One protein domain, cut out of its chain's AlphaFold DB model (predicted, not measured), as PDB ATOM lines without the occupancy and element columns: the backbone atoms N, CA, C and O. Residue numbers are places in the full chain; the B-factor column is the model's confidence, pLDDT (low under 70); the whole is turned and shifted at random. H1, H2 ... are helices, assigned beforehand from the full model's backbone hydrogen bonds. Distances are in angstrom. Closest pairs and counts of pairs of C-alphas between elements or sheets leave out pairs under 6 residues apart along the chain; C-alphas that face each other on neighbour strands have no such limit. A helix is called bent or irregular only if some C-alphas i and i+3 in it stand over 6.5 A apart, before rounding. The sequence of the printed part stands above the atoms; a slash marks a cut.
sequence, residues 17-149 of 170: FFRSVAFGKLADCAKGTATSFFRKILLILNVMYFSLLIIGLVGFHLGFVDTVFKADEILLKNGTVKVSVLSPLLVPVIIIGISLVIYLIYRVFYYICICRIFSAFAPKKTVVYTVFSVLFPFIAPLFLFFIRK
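What this domain is: This is residues 17 to 149 of the 170 residues of an uncharacterized protein of Oscillospiraceae bacterium (UniProt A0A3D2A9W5). The domain is a long helical hairpin, H2 and H3, with three shorter helices gathered at the end away from the hairpin's turn at residues 79 to 82. There H1 packs on the beginning of H2 and the later part of H3, H4 folds back along the end of H3, and H5 folds back on H4. The printed part has 133 residues with five named helices in the order H1 H2 H3 H4 H5, no named strand, and the class all helix. It is extended, with a radius of gyration of the C-alphas of 21.7 A, and a rod that spans 71 by 28 by 17 A.

How they stand to each other: H1, residues 17 to 31, touches H2, residues 37 to 78, with its closest C-alphas those of Gly 24 and Arg 39, 4.0 A apart. They form a hairpin at a shallow tilt of 31 degrees, opposite ways, and H2 touches H1 with residues 37 to 46 alone. H2 touches H3, residues 83 to 121, at a shallow tilt of 21 degrees, opposite ways; the closest C-alphas, of Gly 56 and Pro 92, are 4.7 A apart. H1 touches H3, at its residues 110 to 120 alone, at a steep tilt of 39 degrees, the same way; the closest C-alphas, of Ala 27 and Cys 113, are 5.4 A apart. H1, H2 and H3 are an up-and-down bundle, each helix running against the one before it. H3 is the hub, touching three helices. With residues 111 to 119 alone it touches H4, residues 123 to 135, at a shallow tilt of 16 degrees, opposite ways; the closest C-alphas, of Phe 118 and Thr 126, are 4.9 A apart. H4 touches H5, residues 140 to 147, at a shallow tilt of 22 degrees, opposite ways; the closest C-alphas, of Ser 133 and Ala 140, are 4.9 A apart. H1 and H2 are each apart from H4 and H5. Every O i to N i+4 pair is within hydrogen-bond range in H2 and H5, against 10 of 11 in H1, 29 of 35 in H3 and 7 of 9 in H4.

Where its parts are: H1 begins at C-alpha 17 (258.878, 192.194, 188.605). H2 is 58.8 A long and ends at C-alpha 78 (306.199, 190.461, 173.373). H3 is 56.6 A long, with a kink of 44 degrees near residue 90. H3 and H4 are irregular: C-alphas 85 and 88 are 7.3 A apart, and C-alphas 124 and 127 are 8.0 A apart. H5 ends at C-alpha 147 (248.789, 196.190, 207.551).

The domain as a whole: The two C-alphas farthest apart, of Asn 78 and Lys 149, are 71.5 A apart. The printed part has no cut, and its four links are tight. The mean pLDDT of the printed part is 75.9; residues 17 to 40, 113 to 124, 126 and 137 to 149 are under 70.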
ATOM      1  N   PHE A  17     259.649 191.753 189.765       50.31
ATOM      2  CA  PHE A  17     258.878 192.194 188.605       50.31
ATOM      3  C   PHE A  17     257.386 192.366 188.897       50.31
ATOM      4  O   PHE A  17     256.761 193.349 188.515       50.31
ATOM      5  N   PHE A  18     256.803 191.421 189.624       50.97
ATOM      6  CA  PHE A  18     255.391 191.460 189.981       50.97
ATOM      7  C   PHE A  18     255.128 192.356 191.193       50.97
ATOM      8  O   PHE A  18     254.055 192.953 191.310       50.97
ATOM      9  N   ARG A  19     256.150 192.527 192.037       58.22
ATOM     10  CA  ARG A  19     256.206 193.492 193.126       58.22
ATOM     11  C   ARG A  19     256.016 194.909 192.582       58.22
ATOM     12  O   ARG A  19     255.061 195.570 192.973       58.22
ATOM     13  N   SER A  20     256.825 195.359 191.625       58.31
ATOM     14  CA  SER A  20     256.718 196.719 191.065       58.31
ATOM     15  C   SER A  20     255.318 197.033 190.504       58.31
ATOM     16  O   SER A  20     254.755 198.094 190.777       58.31
ATOM     17  N   VAL A  21     254.696 196.064 189.825       58.78
ATOM     18  CA  VAL A  21     253.350 196.181 189.243       58.78
ATOM     19  C   VAL A  21     252.247 196.181 190.304       58.78
ATOM     20  O   VAL A  21     251.300 196.967 190.205       58.78
ATOM     21  N   ALA A  22     252.347 195.322 191.320       59.00
ATOM     22  CA  ALA A  22     251.380 195.263 192.415       59.00
ATOM     23  C   ALA A  22     251.445 196.524 193.292       59.00
ATOM     24  O   ALA A  22     250.409 197.103 193.616       59.00
ATOM     25  N   PHE A  23     252.656 196.983 193.613       61.88
ATOM     26  CA  PHE A  23     252.895 198.207 194.376       61.88
ATOM     27  C   PHE A  23     252.476 199.462 193.592       61.88
ATOM     28  O   PHE A  23     251.840 200.339 194.169       61.88
ATOM     29  N   GLY A  24     252.738 199.521 192.281       57.12
ATOM     30  CA  GLY A  24     252.274 200.613 191.419       57.12
ATOM     31  C   GLY A  24     250.747 200.705 191.352       57.12
ATOM     32  O   GLY A  24     250.195 201.785 191.532       57.12
ATOM     33  N   LYS A  25     250.046 199.567 191.210       60.12
ATOM     34  CA  LYS A  25     248.572 199.521 191.287       60.12
ATOM     35  C   LYS A  25     248.037 200.006 192.638       60.12
ATOM     36  O   LYS A  25     247.076 200.764 192.673       60.12
ATOM     37  N   LEU A  26     248.644 199.566 193.743       59.97
ATOM     38  CA  LEU A  26     248.238 199.974 195.094       59.97
ATOM     39  C   LEU A  26     248.462 201.474 195.332       59.97
ATOM     40  O   LEU A  26     247.633 202.114 195.974       59.97
ATOM     41  N   ALA A  27     249.543 202.041 194.792       55.16
ATOM     42  CA  ALA A  27     249.827 203.472 194.872       55.16
ATOM     43  C   ALA A  27     248.861 204.316 194.021       55.16
ATOM     44  O   ALA A  27     248.404 205.358 194.491       55.16
ATOM     45  N   ASP A  28     248.507 203.855 192.816       56.62
ATOM     46  CA  ASP A  28     247.500 204.507 191.964       56.62
ATOM     47  C   ASP A  28     246.114 204.499 192.656       56.62
ATOM     48  O   ASP A  28     245.447 205.534 192.720       56.62
ATOM     49  N   CYS A  29     245.733 203.387 193.305       56.25
ATOM     50  CA  CYS A  29     244.526 203.318 194.145       56.25
ATOM     51  C   CYS A  29     244.594 204.251 195.369       56.25
ATOM     52  O   CYS A  29     243.600 204.891 195.701       56.25
ATOM     53  N   ALA A  30     245.752 204.373 196.025       54.31
ATOM     54  CA  ALA A  30     245.936 205.263 197.177       54.31
ATOM     55  C   ALA A  30     245.894 206.759 196.816       54.31
ATOM     56  O   ALA A  30     245.601 207.587 197.676       54.31
ATOM     57  N   LYS A  31     246.163 207.111 195.551       48.41
ATOM     58  CA  LYS A  31     246.049 208.479 195.023       48.41
ATOM     59  C   LYS A  31     244.601 208.865 194.671       48.41
ATOM     60  O   LYS A  31     244.333 210.051 194.498       48.41
ATOM     61  N   GLY A  32     243.678 207.902 194.577       50.16
ATOM     62  CA  GLY A  32     242.285 208.148 194.183       50.16
ATOM     63  C   GLY A  32     242.120 208.511 192.702       50.16
ATOM     64  O   GLY A  32     241.173 209.194 192.336       50.16
ATOM     65  N   THR A  33     243.060 208.103 191.842       45.94
ATOM     66  CA  THR A  33     243.022 208.391 190.401       45.94
ATOM     67  C   THR A  33     243.086 207.091 189.604       45.94
ATOM     68  O   THR A  33     243.980 206.283 189.835       45.94
ATOM     69  N   ALA A  34     242.210 206.909 188.608       49.69
ATOM     70  CA  ALA A  34     242.209 205.752 187.694       49.69
ATOM     71  C   ALA A  34     243.447 205.676 186.766       49.69
ATOM     72  O   ALA A  34     243.540 204.819 185.885       49.69
ATOM     73  N   THR A  35     244.406 206.588 186.928       51.50
ATOM     74  CA  THR A  35     245.586 206.694 186.079       51.50
ATOM     75  C   THR A  35     246.643 205.677 186.494       51.50
ATOM     76  O   THR A  35     247.172 205.717 187.593       51.50
ATOM     77  N   SER A  36     247.001 204.781 185.572       57.28
ATOM     78  CA  SER A  36     248.030 203.741 185.745       57.28
ATOM     79  C   SER A  36     249.479 204.270 185.731       57.28
ATOM     80  O   SER A  36     250.378 203.583 185.242       57.28
ATOM     81  N   PHE A  37     249.706 205.527 186.117       62.47
ATOM     82  CA  PHE A  37     250.978 206.217 185.882       62.47
ATOM     83  C   PHE A  37     252.114 205.578 186.684       62.47
ATOM     84  O   PHE A  37     253.142 205.228 186.100       62.47
ATOM     85  N   PHE A  38     251.906 205.332 187.986       64.19
ATOM     86  CA  PHE A  38     252.932 204.694 188.812       64.19
ATOM     87  C   PHE A  38     253.136 203.233 188.409       64.19
ATOM     88  O   PHE A  38     254.269 202.760 188.344       64.19
ATOM     89  N   ARG A  39     252.070 202.519 188.031       64.69
ATOM     90  CA  ARG A  39     252.200 201.160 187.486       64.69
ATOM     91  C   ARG A  39     253.052 201.109 186.211       64.69
ATOM     92  O   ARG A  39     253.902 200.229 186.100       64.69
ATOM     93  N   LYS A  40     252.814 202.003 185.245       68.06
ATOM     94  CA  LYS A  40     253.536 202.017 183.959       68.06
ATOM     95  C   LYS A  40     254.996 202.430 184.143       68.06
ATOM     96  O   LYS A  40     255.868 201.723 183.648       68.06
ATOM     97  N   ILE A  41     255.268 203.502 184.895       75.06
ATOM     98  CA  ILE A  41     256.637 204.007 185.092       75.06
ATOM     99  C   ILE A  41     257.517 202.981 185.821       75.06
ATOM    100  O   ILE A  41     258.629 202.717 185.375       75.06
ATOM    101  N   LEU A  42     257.010 202.332 186.883       74.31
ATOM    102  CA  LEU A  42     257.771 201.317 187.617       74.31
ATOM    103  C   LEU A  42     258.023 200.061 186.778       74.31
ATOM    104  O   LEU A  42     259.092 199.469 186.892       74.31
ATOM    105  N   LEU A  43     257.059 199.645 185.949       75.31
ATOM    106  CA  LEU A  43     257.227 198.488 185.070       75.31
ATOM    107  C   LEU A  43     258.287 198.785 184.003       75.31
ATOM    108  O   LEU A  43     259.219 197.999 183.855       75.31
ATOM    109  N   ILE A  44     258.183 199.932 183.324       79.94
ATOM    110  CA  ILE A  44     259.132 200.355 182.285       79.94
ATOM    111  C   ILE A  44     260.546 200.459 182.859       79.94
ATOM    112  O   ILE A  44     261.460 199.853 182.308       79.94
ATOM    113  N   LEU A  45     260.728 201.152 183.989       78.50
ATOM    114  CA  LEU A  45     262.049 201.277 184.616       78.50
ATOM    115  C   LEU A  45     262.621 199.924 185.036       78.50
ATOM    116  O   LEU A  45     263.813 199.692 184.873       78.50
ATOM    117  N   ASN A  46     261.783 199.026 185.556       78.69
ATOM    118  CA  ASN A  46     262.237 197.711 185.981       78.69
ATOM    119  C   ASN A  46     262.647 196.836 184.786       78.69
ATOM    120  O   ASN A  46     263.700 196.211 184.830       78.69
ATOM    121  N   VAL A  47     261.856 196.817 183.704       83.88
ATOM    122  CA  VAL A  47     262.219 196.114 182.459       83.88
ATOM    123  C   VAL A  47     263.516 196.677 181.889       83.88
ATOM    124  O   VAL A  47     264.416 195.907 181.574       83.88
ATOM    125  N   MET A  48     263.620 198.003 181.799       84.44
ATOM    126  CA  MET A  48     264.781 198.700 181.244       84.44
ATOM    127  C   MET A  48     266.054 198.441 182.055       84.44
ATOM    128  O   MET A  48     267.108 198.192 181.482       84.44
ATOM    129  N   TYR A  49     265.959 198.448 183.386       86.12
ATOM    130  CA  TYR A  49     267.066 198.076 184.265       86.12
ATOM    131  C   TYR A  49     267.543 196.643 183.995       86.12
ATOM    132  O   TYR A  49     268.722 196.427 183.719       86.12
ATOM    133  N   PHE A  50     266.632 195.663 184.047       83.69
ATOM    134  CA  PHE A  50     266.998 194.255 183.885       83.69
ATOM    135  C   PHE A  50     267.555 193.960 182.490       83.69
ATOM    136  O   PHE A  50     268.540 193.234 182.383       83.69
ATOM    137  N   SER A  51     266.974 194.532 181.431       88.00
ATOM    138  CA  SER A  51     267.471 194.324 180.069       88.00
ATOM    139  C   SER A  51     268.878 194.891 179.886       88.00
ATOM    140  O   SER A  51     269.760 194.176 179.415       88.00
ATOM    141  N   LEU A  52     269.124 196.132 180.321       88.75
ATOM    142  CA  LEU A  52     270.446 196.759 180.233       88.75
ATOM    143  C   LEU A  52     271.482 196.049 181.104       88.75
ATOM    144  O   LEU A  52     272.628 195.904 180.689       88.75
ATOM    145  N   LEU A  53     271.085 195.575 182.289       91.00
ATOM    146  CA  LEU A  53     271.970 194.806 183.161       91.00
ATOM    147  C   LEU A  53     272.404 193.496 182.490       91.00
ATOM    148  O   LEU A  53     273.589 193.184 182.489       91.00
ATOM    149  N   ILE A  54     271.465 192.751 181.897       91.62
ATOM    150  CA  ILE A  54     271.767 191.487 181.208       91.62
ATOM    151  C   ILE A  54     272.687 191.740 180.013       91.62
ATOM    152  O   ILE A  54     273.708 191.070 179.887       91.62
ATOM    153  N   ILE A  55     272.369 192.731 179.175       93.25
ATOM    154  CA  ILE A  55     273.200 193.100 178.019       93.25
ATOM    155  C   ILE A  55     274.613 193.484 178.473       93.25
ATOM    156  O   ILE A  55     275.593 192.992 177.915       93.25
ATOM    157  N   GLY A  56     274.725 194.315 179.513       91.62
ATOM    158  CA  GLY A  56     276.006 194.730 180.075       91.62
ATOM    159  C   GLY A  56     276.816 193.564 180.641       91.62
ATOM    160  O   GLY A  56     278.003 193.458 180.358       91.62
ATOM    161  N   LEU A  57     276.185 192.651 181.387       93.50
ATOM    162  CA  LEU A  57     276.853 191.482 181.974       93.50
ATOM    163  C   LEU A  57     277.328 190.479 180.921       93.50
ATOM    164  O   LEU A  57     278.441 189.964 181.034       93.50
ATOM    165  N   VAL A  58     276.507 190.217 179.899       95.19
ATOM    166  CA  VAL A  58     276.883 189.350 178.774       95.19
ATOM    167  C   VAL A  58     278.035 189.981 177.995       95.19
ATOM    168  O   VAL A  58     279.042 189.320 177.759       95.19
ATOM    169  N   GLY A  59     277.934 191.271 177.663       92.69
ATOM    170  CA  GLY A  59     279.010 192.002 176.995       92.69
ATOM    171  C   GLY A  59     280.301 192.025 177.815       92.69
ATOM    172  O   GLY A  59     281.381 191.853 177.259       92.69
ATOM    173  N   PHE A  60     280.193 192.161 179.140       94.06
ATOM    174  CA  PHE A  60     281.337 192.098 180.045       94.06
ATOM    175  C   PHE A  60     282.001 190.723 180.012       94.06
ATOM    176  O   PHE A  60     283.216 190.654 179.891       94.06
ATOM    177  N   HIS A  61     281.225 189.635 180.062       93.06
ATOM    178  CA  HIS A  61     281.775 188.278 179.982       93.06
ATOM    179  C   HIS A  61     282.500 188.040 178.659       93.06
ATOM    180  O   HIS A  61     283.634 187.571 178.663       93.06
ATOM    181  N   LEU A  62     281.880 188.402 177.535       93.62
ATOM    182  CA  LEU A  62     282.491 188.234 176.215       93.62
ATOM    183  C   LEU A  62     283.768 189.073 176.075       93.62
ATOM    184  O   LEU A  62     284.800 188.553 175.657       93.62
ATOM    185  N   GLY A  63     283.719 190.346 176.476       91.38
ATOM    186  CA  GLY A  63     284.877 191.237 176.445       91.38
ATOM    187  C   GLY A  63     285.993 190.784 177.385       91.38
ATOM    188  O   GLY A  63     287.164 190.906 177.039       91.38
ATOM    189  N   PHE A  64     285.652 190.219 178.544       92.25
ATOM    190  CA  PHE A  64     286.620 189.686 179.500       92.25
ATOM    191  C   PHE A  64     287.346 188.472 178.933       92.25
ATOM    192  O   PHE A  64     288.572 188.437 178.948       92.25
ATOM    193  N   VAL A  65     286.600 187.520 178.372       92.06
ATOM    194  CA  VAL A  65     287.169 186.329 177.737       92.06
ATOM    195  C   VAL A  65     288.101 186.723 176.585       92.06
ATOM    196  O   VAL A  65     289.247 186.282 176.556       92.06
ATOM    197  N   ASP A  66     287.664 187.616 175.692       90.00
ATOM    198  CA  ASP A  66     288.486 188.127 174.583       90.00
ATOM    199  C   ASP A  66     289.759 188.847 175.070       90.00
ATOM    200  O   ASP A  66     290.852 188.617 174.552       90.00
ATOM    201  N   THR A  67     289.636 189.671 176.115       90.00
ATOM    202  CA  THR A  67     290.766 190.386 176.733       90.00
ATOM    203  C   THR A  67     291.797 189.412 177.298       90.00
ATOM    204  O   THR A  67     292.992 189.614 177.096       90.00
ATOM    205  N   VAL A  68     291.357 188.351 177.985       89.81
ATOM    206  CA  VAL A  68     292.251 187.342 178.574       89.81
ATOM    207  C   VAL A  68     293.017 186.592 177.486       89.81
ATOM    208  O   VAL A  68     294.239 186.502 177.572       89.81
ATOM    209  N   PHE A  69     292.336 186.126 176.432       89.25
ATOM    210  CA  PHE A  69     293.001 185.423 175.329       89.25
ATOM    211  C   PHE A  69     294.006 186.311 174.588       89.25
ATOM    212  O   PHE A  69     295.125 185.885 174.307       89.25
ATOM    213  N   LYS A  70     293.650 187.572 174.313       88.12
ATOM    214  CA  LYS A  70     294.564 188.526 173.666       88.12
ATOM    215  C   LYS A  70     295.751 188.886 174.551       88.12
ATOM    216  O   LYS A  70     296.860 189.046 174.047       88.12
ATOM    217  N   ALA A  71     295.529 189.047 175.854       87.56
ATOM    218  CA  ALA A  71     296.599 189.341 176.797       87.56
ATOM    219  C   ALA A  71     297.613 188.193 176.860       87.56
ATOM    220  O   ALA A  71     298.810 188.464 176.833       87.56
ATOM    221  N   ASP A  72     297.140 186.945 176.877       87.62
ATOM    222  CA  ASP A  72     297.985 185.747 176.859       87.62
ATOM    223  C   ASP A  72     298.842 185.670 175.583       87.62
ATOM    224  O   ASP A  72     300.068 185.580 175.655       87.62
ATOM    225  N   GLU A  73     298.231 185.845 174.404       86.75
ATOM    226  CA  GLU A  73     298.960 185.833 173.127       86.75
ATOM    227  C   GLU A  73     300.036 186.934 173.058       86.75
ATOM    228  O   GLU A  73     301.157 186.709 172.591       86.75
ATOM    229  N   ILE A  74     299.712 188.140 173.534       86.38
ATOM    230  CA  ILE A  74     300.641 189.275 173.548       86.38
ATOM    231  C   ILE A  74     301.779 189.041 174.544       86.38
ATOM    232  O   ILE A  74     302.924 189.384 174.240       86.38
ATOM    233  N   LEU A  75     301.488 188.461 175.710       87.94
ATOM    234  CA  LEU A  75     302.497 188.131 176.714       87.94
ATOM    235  C   LEU A  75     303.501 187.116 176.153       87.94
ATOM    236  O   LEU A  75     304.705 187.330 176.273       87.94
ATOM    237  N   LEU A  76     303.014 186.069 175.478       86.12
ATOM    238  CA  LEU A  76     303.857 185.045 174.854       86.12
ATOM    239  C   LEU A  76     304.744 185.605 173.733       86.12
ATOM    240  O   LEU A  76     305.877 185.160 173.573       86.12
ATOM    241  N   LYS A  77     304.253 186.583 172.960       86.25
ATOM    242  CA  LYS A  77     304.998 187.166 171.829       86.25
ATOM    243  C   LYS A  77     305.957 188.287 172.228       86.25
ATOM    244  O   LYS A  77     307.058 188.363 171.694       86.25
ATOM    245  N   ASN A  78     305.535 189.175 173.129       83.12
ATOM    246  CA  ASN A  78     306.199 190.461 173.373       83.12
ATOM    247  C   ASN A  78     306.662 190.651 174.828       83.12
ATOM    248  O   ASN A  78     307.216 191.702 175.157       83.12
ATOM    249  N   GLY A  79     306.376 189.701 175.725       80.56
ATOM    250  CA  GLY A  79     306.747 189.747 177.147       80.56
ATOM    251  C   GLY A  79     306.059 190.841 177.974       80.56
ATOM    252  O   GLY A  79     306.241 190.901 179.186       80.56
ATOM    253  N   THR A  80     305.268 191.718 177.348       82.19
ATOM    254  CA  THR A  80     304.615 192.865 177.992       82.19
ATOM    255  C   THR A  80     303.212 193.088 177.432       82.19
ATOM    256  O   THR A  80     303.008 193.163 176.220       82.19
ATOM    257  N   VAL A  81     302.225 193.221 178.322       80.56
ATOM    258  CA  VAL A  81     300.819 193.462 177.959       80.56
ATOM    259  C   VAL A  81     300.514 194.952 178.058       80.56
ATOM    260  O   VAL A  81     300.736 195.583 179.089       80.56
ATOM    261  N   LYS A  82     299.975 195.529 176.981       83.50
ATOM    262  CA  LYS A  82     299.530 196.928 176.964       83.50
ATOM    263  C   LYS A  82     298.128 197.057 177.559       83.50
ATOM    264  O   LYS A  82     297.255 196.233 177.308       83.50
ATOM    265  N   VAL A  83     297.870 198.170 178.246       80.94
ATOM    266  CA  VAL A  83     296.545 198.506 178.811       80.94
ATOM    267  C   VAL A  83     295.457 198.595 177.727       80.94
ATOM    268  O   VAL A  83     294.284 198.368 178.006       80.94
ATOM    269  N   SER A  84     295.828 198.839 176.465       80.94
ATOM    270  CA  SER A  84     294.905 198.866 175.321       80.94
ATOM    271  C   SER A  84     294.121 197.565 175.115       80.94
ATOM    272  O   SER A  84     293.060 197.593 174.497       80.94
ATOM    273  N   VAL A  85     294.609 196.437 175.646       82.50
ATOM    274  CA  VAL A  85     293.918 195.141 175.575       82.50
ATOM    275  C   VAL A  85     292.615 195.153 176.386       82.50
ATOM    276  O   VAL A  85     291.694 194.428 176.042       82.50
ATOM    277  N   LEU A  86     292.480 196.045 177.379       82.44
ATOM    278  CA  LEU A  86     291.265 196.227 178.192       82.44
ATOM    279  C   LEU A  86     290.173 197.061 177.495       82.44
ATOM    280  O   LEU A  86     289.070 197.185 178.023       82.44
ATOM    281  N   SER A  87     290.448 197.640 176.318       85.06
ATOM    282  CA  SER A  87     289.483 198.453 175.558       85.06
ATOM    283  C   SER A  87     288.097 197.795 175.376       85.06
ATOM    284  O   SER A  87     287.089 198.476 175.595       85.06
ATOM    285  N   PRO A  88     287.987 196.479 175.089       85.50
ATOM    286  CA  PRO A  88     286.694 195.805 174.943       85.50
ATOM    287  C   PRO A  88     285.830 195.810 176.214       85.50
ATOM    288  O   PRO A  88     284.615 195.648 176.125       85.50
ATOM    289  N   LEU A  89     286.425 196.014 177.397       89.19
ATOM    290  CA  LEU A  89     285.710 196.038 178.677       89.19
ATOM    291  C   LEU A  89     285.064 197.391 178.997       89.19
ATOM    292  O   LEU A  89     284.141 197.443 179.808       89.19
ATOM    293  N   LEU A  90     285.493 198.488 178.365       88.88
ATOM    294  CA  LEU A  90     284.978 199.829 178.674       88.88
ATOM    295  C   LEU A  90     283.485 199.968 178.360       88.88
ATOM    296  O   LEU A  90     282.714 200.454 179.187       88.88
ATOM    297  N   VAL A  91     283.066 199.509 177.182       89.88
ATOM    298  CA  VAL A  91     281.672 199.598 176.723       89.88
ATOM    299  C   VAL A  91     280.700 198.872 177.668       89.88
ATOM    300  O   VAL A  91     279.753 199.513 178.134       89.88
ATOM    301  N   PRO A  92     280.897 197.585 178.017       91.62
ATOM    302  CA  PRO A  92     279.986 196.904 178.932       91.62
ATOM    303  C   PRO A  92     279.996 197.506 180.343       91.62
ATOM    304  O   PRO A  92     278.937 197.584 180.964       91.62
ATOM    305  N   VAL A  93     281.137 198.008 180.834       92.25
ATOM    306  CA  VAL A  93     281.208 198.697 182.136       92.25
ATOM    307  C   VAL A  93     280.353 199.968 182.144       92.25
ATOM    308  O   VAL A  93     279.607 200.196 183.098       92.25
ATOM    309  N   ILE A  94     280.382 200.762 181.070       93.31
ATOM    310  CA  ILE A  94     279.535 201.959 180.938       93.31
ATOM    311  C   ILE A  94     278.050 201.575 180.912       93.31
ATOM    312  O   ILE A  94     277.245 202.198 181.606       93.31
ATOM    313  N   ILE A  95     277.675 200.526 180.172       92.12
ATOM    314  CA  ILE A  95     276.284 200.039 180.107       92.12
ATOM    315  C   ILE A  95     275.792 199.591 181.491       92.12
ATOM    316  O   ILE A  95     274.682 199.944 181.899       92.12
ATOM    317  N   ILE A  96     276.623 198.864 182.244       92.12
ATOM    318  CA  ILE A  96     276.321 198.469 183.629       92.12
ATOM    319  C   ILE A  96     276.160 199.714 184.515       92.12
ATOM    320  O   ILE A  96     275.214 199.786 185.301       92.12
ATOM    321  N   GLY A  97     277.025 200.720 184.351       91.38
ATOM    322  CA  GLY A  97     276.929 201.999 185.059       91.38
ATOM    323  C   GLY A  97     275.606 202.725 184.802       91.38
ATOM    324  O   GLY A  97     274.928 203.130 185.747       91.38
ATOM    325  N   ILE A  98     275.177 202.820 183.541       91.31
ATOM    326  CA  ILE A  98     273.882 203.414 183.165       91.31
ATOM    327  C   ILE A  98     272.722 202.620 183.786       91.31
ATOM    328  O   ILE A  98     271.788 203.207 184.338       91.31
ATOM    329  N   SER A  99     272.797 201.287 183.758       89.62
ATOM    330  CA  SER A  99     271.797 200.419 184.390       89.62
ATOM    331  C   SER A  99     271.680 200.680 185.901       89.62
ATOM    332  O   SER A  99     270.571 200.769 186.434       89.62
ATOM    333  N   LEU A 100     272.802 200.911 186.591       89.25
ATOM    334  CA  LEU A 100     272.821 201.253 188.016       89.25
ATOM    335  C   LEU A 100     272.112 202.589 188.310       89.25
ATOM    336  O   LEU A 100     271.364 202.696 189.284       89.25
ATOM    337  N   VAL A 101     272.295 203.600 187.458       89.75
ATOM    338  CA  VAL A 101     271.597 204.890 187.599       89.75
ATOM    339  C   VAL A 101     270.086 204.702 187.450       89.75
ATOM    340  O   VAL A 101     269.310 205.183 188.277       89.75
ATOM    341  N   ILE A 102     269.651 203.932 186.450       87.00
ATOM    342  CA  ILE A 102     268.231 203.612 186.235       87.00
ATOM    343  C   ILE A 102     267.653 202.856 187.440       87.00
ATOM    344  O   ILE A 102     266.532 203.136 187.874       87.00
ATOM    345  N   TYR A 103     268.428 201.941 188.026       84.31
ATOM    346  CA  TYR A 103     268.045 201.219 189.237       84.31
ATOM    347  C   TYR A 103     267.815 202.147 190.434       84.31
ATOM    348  O   TYR A 103     266.843 201.973 191.174       84.31
ATOM    349  N   LEU A 104     268.680 203.145 190.624       84.00
ATOM    350  CA  LEU A 104     268.517 204.137 191.687       84.00
ATOM    351  C   LEU A 104     267.228 204.936 191.504       84.00
ATOM    352  O   LEU A 104     266.443 205.054 192.446       84.00
ATOM    353  N   ILE A 105     266.956 205.405 190.285       84.25
ATOM    354  CA  ILE A 105     265.711 206.118 189.971       84.25
ATOM    355  C   ILE A 105     264.503 205.218 190.277       84.25
ATOM    356  O   ILE A 105     263.571 205.633 190.969       84.25
ATOM    357  N   TYR A 106     264.543 203.954 189.847       78.62
ATOM    358  CA  TYR A 106     263.494 202.971 190.128       78.62
ATOM    359  C   TYR A 106     263.257 202.800 191.634       78.62
ATOM    360  O   TYR A 106     262.111 202.818 192.093       78.62
ATOM    361  N   ARG A 107     264.334 202.680 192.420       77.56
ATOM    362  CA  ARG A 107     264.274 202.553 193.881       77.56
ATOM    363  C   ARG A 107     263.621 203.762 194.541       77.56
ATOM    364  O   ARG A 107     262.786 203.571 195.425       77.56
ATOM    365  N   VAL A 108     263.942 204.977 194.100       81.25
ATOM    366  CA  VAL A 108     263.327 206.205 194.625       81.25
ATOM    367  C   VAL A 108     261.812 206.183 194.407       81.25
ATOM    368  O   VAL A 108     261.050 206.307 195.369       81.25
ATOM    369  N   PHE A 109     261.351 205.926 193.178       74.69
ATOM    370  CA  PHE A 109     259.913 205.829 192.887       74.69
ATOM    371  C   PHE A 109     259.226 204.701 193.663       74.69
ATOM    372  O   PHE A 109     258.092 204.859 194.127       74.69
ATOM    373  N   TYR A 110     259.914 203.576 193.843       74.38
ATOM    374  CA  TYR A 110     259.420 202.448 194.620       74.38
ATOM    375  C   TYR A 110     259.184 202.813 196.095       74.38
ATOM    376  O   TYR A 110     258.117 202.515 196.641       74.38
ATOM    377  N   TYR A 111     260.122 203.518 196.731       72.81
ATOM    378  CA  TYR A 111     259.962 203.958 198.120       72.81
ATOM    379  C   TYR A 111     258.899 205.046 198.286       72.81
ATOM    380  O   TYR A 111     258.153 205.011 199.265       72.81
ATOM    381  N   ILE A 112     258.744 205.945 197.309       75.81
ATOM    382  CA  ILE A 112     257.635 206.913 197.293       75.81
ATOM    383  C   ILE A 112     256.283 206.182 197.274       75.81
ATOM    384  O   ILE A 112     255.367 206.546 198.019       75.81
ATOM    385  N   CYS A 113     256.154 205.123 196.470       68.12
ATOM    386  CA  CYS A 113     254.939 204.307 196.421       68.12
ATOM    387  C   CYS A 113     254.665 203.608 197.759       68.12
ATOM    388  O   CYS A 113     253.535 203.642 198.246       68.12
ATOM    389  N   ILE A 114     255.691 203.019 198.383       69.81
ATOM    390  CA  ILE A 114     255.566 202.398 199.709       69.81
ATOM    391  C   ILE A 114     255.114 203.417 200.759       69.81
ATOM    392  O   ILE A 114     254.181 203.139 201.509       69.81
ATOM    393  N   CYS A 115     255.743 204.593 200.798       69.62
ATOM    394  CA  CYS A 115     255.422 205.639 201.765       69.62
ATOM    395  C   CYS A 115     253.951 206.069 201.646       69.62
ATOM    396  O   CYS A 115     253.238 206.161 202.646       69.62
ATOM    397  N   ARG A 116     253.449 206.227 200.413       68.94
ATOM    398  CA  ARG A 116     252.029 206.513 200.159       68.94
ATOM    399  C   ARG A 116     251.100 205.405 200.642       68.94
ATOM    400  O   ARG A 116     250.076 205.702 201.252       68.94
ATOM    401  N   ILE A 117     251.452 204.143 200.402       67.00
ATOM    402  CA  ILE A 117     250.656 203.000 200.864       67.00
ATOM    403  C   ILE A 117     250.635 202.960 202.398       67.00
ATOM    404  O   ILE A 117     249.566 202.868 202.993       67.00
ATOM    405  N   PHE A 118     251.779 203.090 203.069       68.50
ATOM    406  CA  PHE A 118     251.805 203.091 204.533       68.50
ATOM    407  C   PHE A 118     251.073 204.292 205.136       68.50
ATOM    408  O   PHE A 118     250.386 204.116 206.138       68.50
ATOM    409  N   SER A 119     251.116 205.457 204.488       64.19
ATOM    410  CA  SER A 119     250.336 206.625 204.905       64.19
ATOM    411  C   SER A 119     248.826 206.368 204.842       64.19
ATOM    412  O   SER A 119     248.106 206.694 205.783       64.19
ATOM    413  N   ALA A 120     248.350 205.697 203.788       62.34
ATOM    414  CA  ALA A 120     246.934 205.369 203.627       62.34
ATOM    415  C   ALA A 120     246.445 204.275 204.595       62.34
ATOM    416  O   ALA A 120     245.310 204.322 205.059       62.34
ATOM    417  N   PHE A 121     247.270 203.271 204.911       62.50
ATOM    418  CA  PHE A 121     246.835 202.121 205.718       62.50
ATOM    419  C   PHE A 121     247.266 202.166 207.201       62.50
ATOM    420  O   PHE A 121     246.715 201.434 208.029       62.50
ATOM    421  N   ALA A 122     248.257 202.987 207.565       63.91
ATOM    422  CA  ALA A 122     248.779 203.107 208.930       63.91
ATOM    423  C   ALA A 122     249.453 204.476 209.194       63.91
ATOM    424  O   ALA A 122     250.641 204.507 209.534       63.91
ATOM    425  N   PRO A 123     248.709 205.602 209.146       64.06
ATOM    426  CA  PRO A 123     249.265 206.962 209.196       64.06
ATOM    427  C   PRO A 123     250.168 207.227 210.413       64.06
ATOM    428  O   PRO A 123     251.192 207.893 210.285       64.06
ATOM    429  N   LYS A 124     249.849 206.640 211.578       69.81
ATOM    430  CA  LYS A 124     250.635 206.776 212.821       69.81
ATOM    431  C   LYS A 124     251.988 206.046 212.805       69.81
ATOM    432  O   LYS A 124     252.851 206.373 213.608       69.81
ATOM    433  N   LYS A 125     252.176 205.039 211.941       73.31
ATOM    434  CA  LYS A 125     253.401 204.206 211.872       73.31
ATOM    435  C   LYS A 125     254.112 204.279 210.512       73.31
ATOM    436  O   LYS A 125     255.072 203.548 210.276       73.31
ATOM    437  N   THR A 126     253.670 205.177 209.632       69.00
ATOM    438  CA  THR A 126     254.161 205.343 208.255       69.00
ATOM    439  C   THR A 126     255.669 205.515 208.163       69.00
ATOM    440  O   THR A 126     256.322 204.836 207.370       69.00
ATOM    441  N   VAL A 127     256.224 206.420 208.974       72.81
ATOM    442  CA  VAL A 127     257.648 206.770 208.926       72.81
ATOM    443  C   VAL A 127     258.496 205.563 209.311       72.81
ATOM    444  O   VAL A 127     259.411 205.203 208.576       72.81
ATOM    445  N   VAL A 128     258.120 204.866 210.388       75.75
ATOM    446  CA  VAL A 128     258.832 203.676 210.874       75.75
ATOM    447  C   VAL A 128     258.855 202.591 209.805       75.75
ATOM    448  O   VAL A 128     259.931 202.137 209.436       75.75
ATOM    449  N   TYR A 129     257.702 202.222 209.236       73.38
ATOM    450  CA  TYR A 129     257.652 201.180 208.206       73.38
ATOM    451  C   TYR A 129     258.390 201.564 206.921       73.38
ATOM    452  O   TYR A 129     258.968 200.695 206.265       73.38
ATOM    453  N   THR A 130     258.401 202.851 206.563       72.06
ATOM    454  CA  THR A 130     259.130 203.344 205.388       72.06
ATOM    455  C   THR A 130     260.636 203.248 205.606       72.06
ATOM    456  O   THR A 130     261.317 202.636 204.788       72.06
ATOM    457  N   VAL A 131     261.152 203.756 206.730       77.06
ATOM    458  CA  VAL A 131     262.583 203.686 207.073       77.06
ATOM    459  C   VAL A 131     263.046 202.231 207.179       77.06
ATOM    460  O   VAL A 131     264.061 201.857 206.598       77.06
ATOM    461  N   PHE A 132     262.252 201.371 207.819       77.88
ATOM    462  CA  PHE A 132     262.555 199.944 207.912       77.88
ATOM    463  C   PHE A 132     262.537 199.242 206.546       77.88
ATOM    464  O   PHE A 132     263.325 198.333 206.316       77.88
ATOM    465  N   SER A 133     261.671 199.667 205.620       74.88
ATOM    466  CA  SER A 133     261.642 199.136 204.250       74.88
ATOM    467  C   SER A 133     262.819 199.618 203.401       74.88
ATOM    468  O   SER A 133     263.197 198.919 202.462       74.88
ATOM    469  N   VAL A 134     263.389 200.788 203.712       75.19
ATOM    470  CA  VAL A 134     264.621 201.293 203.087       75.19
ATOM    471  C   VAL A 134     265.834 200.505 203.579       75.19
ATOM    472  O   VAL A 134     266.626 200.057 202.754       75.19
ATOM    473  N   LEU A 135     265.942 200.287 204.896       76.88
ATOM    474  CA  LEU A 135     267.024 199.512 205.520       76.88
ATOM    475  C   LEU A 135     266.958 198.025 205.155       76.88
ATOM    476  O   LEU A 135     267.969 197.405 204.837       76.88
ATOM    477  N   PHE A 136     265.753 197.457 205.157       75.69
ATOM    478  CA  PHE A 136     265.517 196.041 204.914       75.69
ATOM    479  C   PHE A 136     264.477 195.857 203.800       75.69
ATOM    480  O   PHE A 136     263.281 195.656 204.053       75.69
ATOM    481  N   PRO A 137     264.904 195.877 202.526       66.75
ATOM    482  CA  PRO A 137     263.990 195.849 201.387       66.75
ATOM    483  C   PRO A 137     263.174 194.553 201.262       66.75
ATOM    484  O   PRO A 137     262.169 194.534 200.542       66.75
ATOM    485  N   PHE A 138     263.561 193.482 201.960       69.50
ATOM    486  CA  PHE A 138     262.807 192.227 202.038       69.50
ATOM    487  C   PHE A 138     261.625 192.278 203.023       69.50
ATOM    488  O   PHE A 138     260.700 191.482 202.886       69.50
ATOM    489  N   ILE A 139     261.595 193.231 203.965       69.94
ATOM    490  CA  ILE A 139     260.548 193.314 205.003       69.94
ATOM    491  C   ILE A 139     259.307 194.071 204.506       69.94
ATOM    492  O   ILE A 139     258.195 193.811 204.961       69.94
ATOM    493  N   ALA A 140     259.443 194.953 203.510       65.62
ATOM    494  CA  ALA A 140     258.313 195.717 202.969       65.62
ATOM    495  C   ALA A 140     257.070 194.874 202.570       65.62
ATOM    496  O   ALA A 140     255.959 195.276 202.923       65.62
ATOM    497  N   PRO A 141     257.183 193.714 201.878       63.09
ATOM    498  CA  PRO A 141     256.024 192.859 201.601       63.09
ATOM    499  C   PRO A 141     255.421 192.241 202.873       63.09
ATOM    500  O   PRO A 141     254.207 192.049 202.934       63.09
ATOM    501  N   LEU A 142     256.238 191.986 203.900       66.19
ATOM    502  CA  LEU A 142     255.798 191.479 205.198       66.19
ATOM    503  C   LEU A 142     254.928 192.519 205.921       66.19
ATOM    504  O   LEU A 142     253.821 192.209 206.354       66.19
ATOM    505  N   PHE A 143     255.375 193.781 205.973       68.00
ATOM    506  CA  PHE A 143     254.579 194.873 206.544       68.00
ATOM    507  C   PHE A 143     253.262 195.059 205.802       68.00
ATOM    508  O   PHE A 143     252.217 195.216 206.426       68.00
ATOM    509  N   LEU A 144     253.273 194.976 204.474       64.88
ATOM    510  CA  LEU A 144     252.052 195.103 203.682       64.88
ATOM    511  C   LEU A 144     251.063 193.959 203.956       64.88
ATOM    512  O   LEU A 144     249.850 194.175 203.969       64.88
ATOM    513  N   PHE A 145     251.569 192.758 204.248       65.50
ATOM    514  CA  PHE A 145     250.749 191.627 204.674       65.50
ATOM    515  C   PHE A 145     250.111 191.850 206.054       65.50
ATOM    516  O   PHE A 145     248.929 191.552 206.229       65.50
ATOM    517  N   PHE A 146     250.850 192.421 207.010       65.25
ATOM    518  CA  PHE A 146     250.324 192.753 208.339       65.25
ATOM    519  C   PHE A 146     249.302 193.895 208.304       65.25
ATOM    520  O   PHE A 146     248.236 193.800 208.911       65.25
ATOM    521  N   ILE A 147     249.598 194.965 207.564       63.56
ATOM    522  CA  ILE A 147     248.789 196.190 207.551       63.56
ATOM    523  C   ILE A 147     247.521 196.016 206.682       63.56
ATOM    524  O   ILE A 147     246.552 196.750 206.847       63.56
ATOM    525  N   ARG A 148     247.440 194.974 205.838       58.50
ATOM    526  CA  ARG A 148     246.234 194.616 205.059       58.50
ATOM    527  C   ARG A 148     244.940 194.549 205.887       58.50
ATOM    528  O   ARG A 148     243.865 194.749 205.326       58.50
ATOM    529  N   LYS A 149     245.014 194.188 207.175       57.66
ATOM    530  CA  LYS A 149     243.829 194.085 208.047       57.66
ATOM    531  C   LYS A 149     243.243 195.453 208.426       57.66
ATOM    532  O   LYS A 149     242.095 195.508 208.860       57.66
TER     533      LYS A 149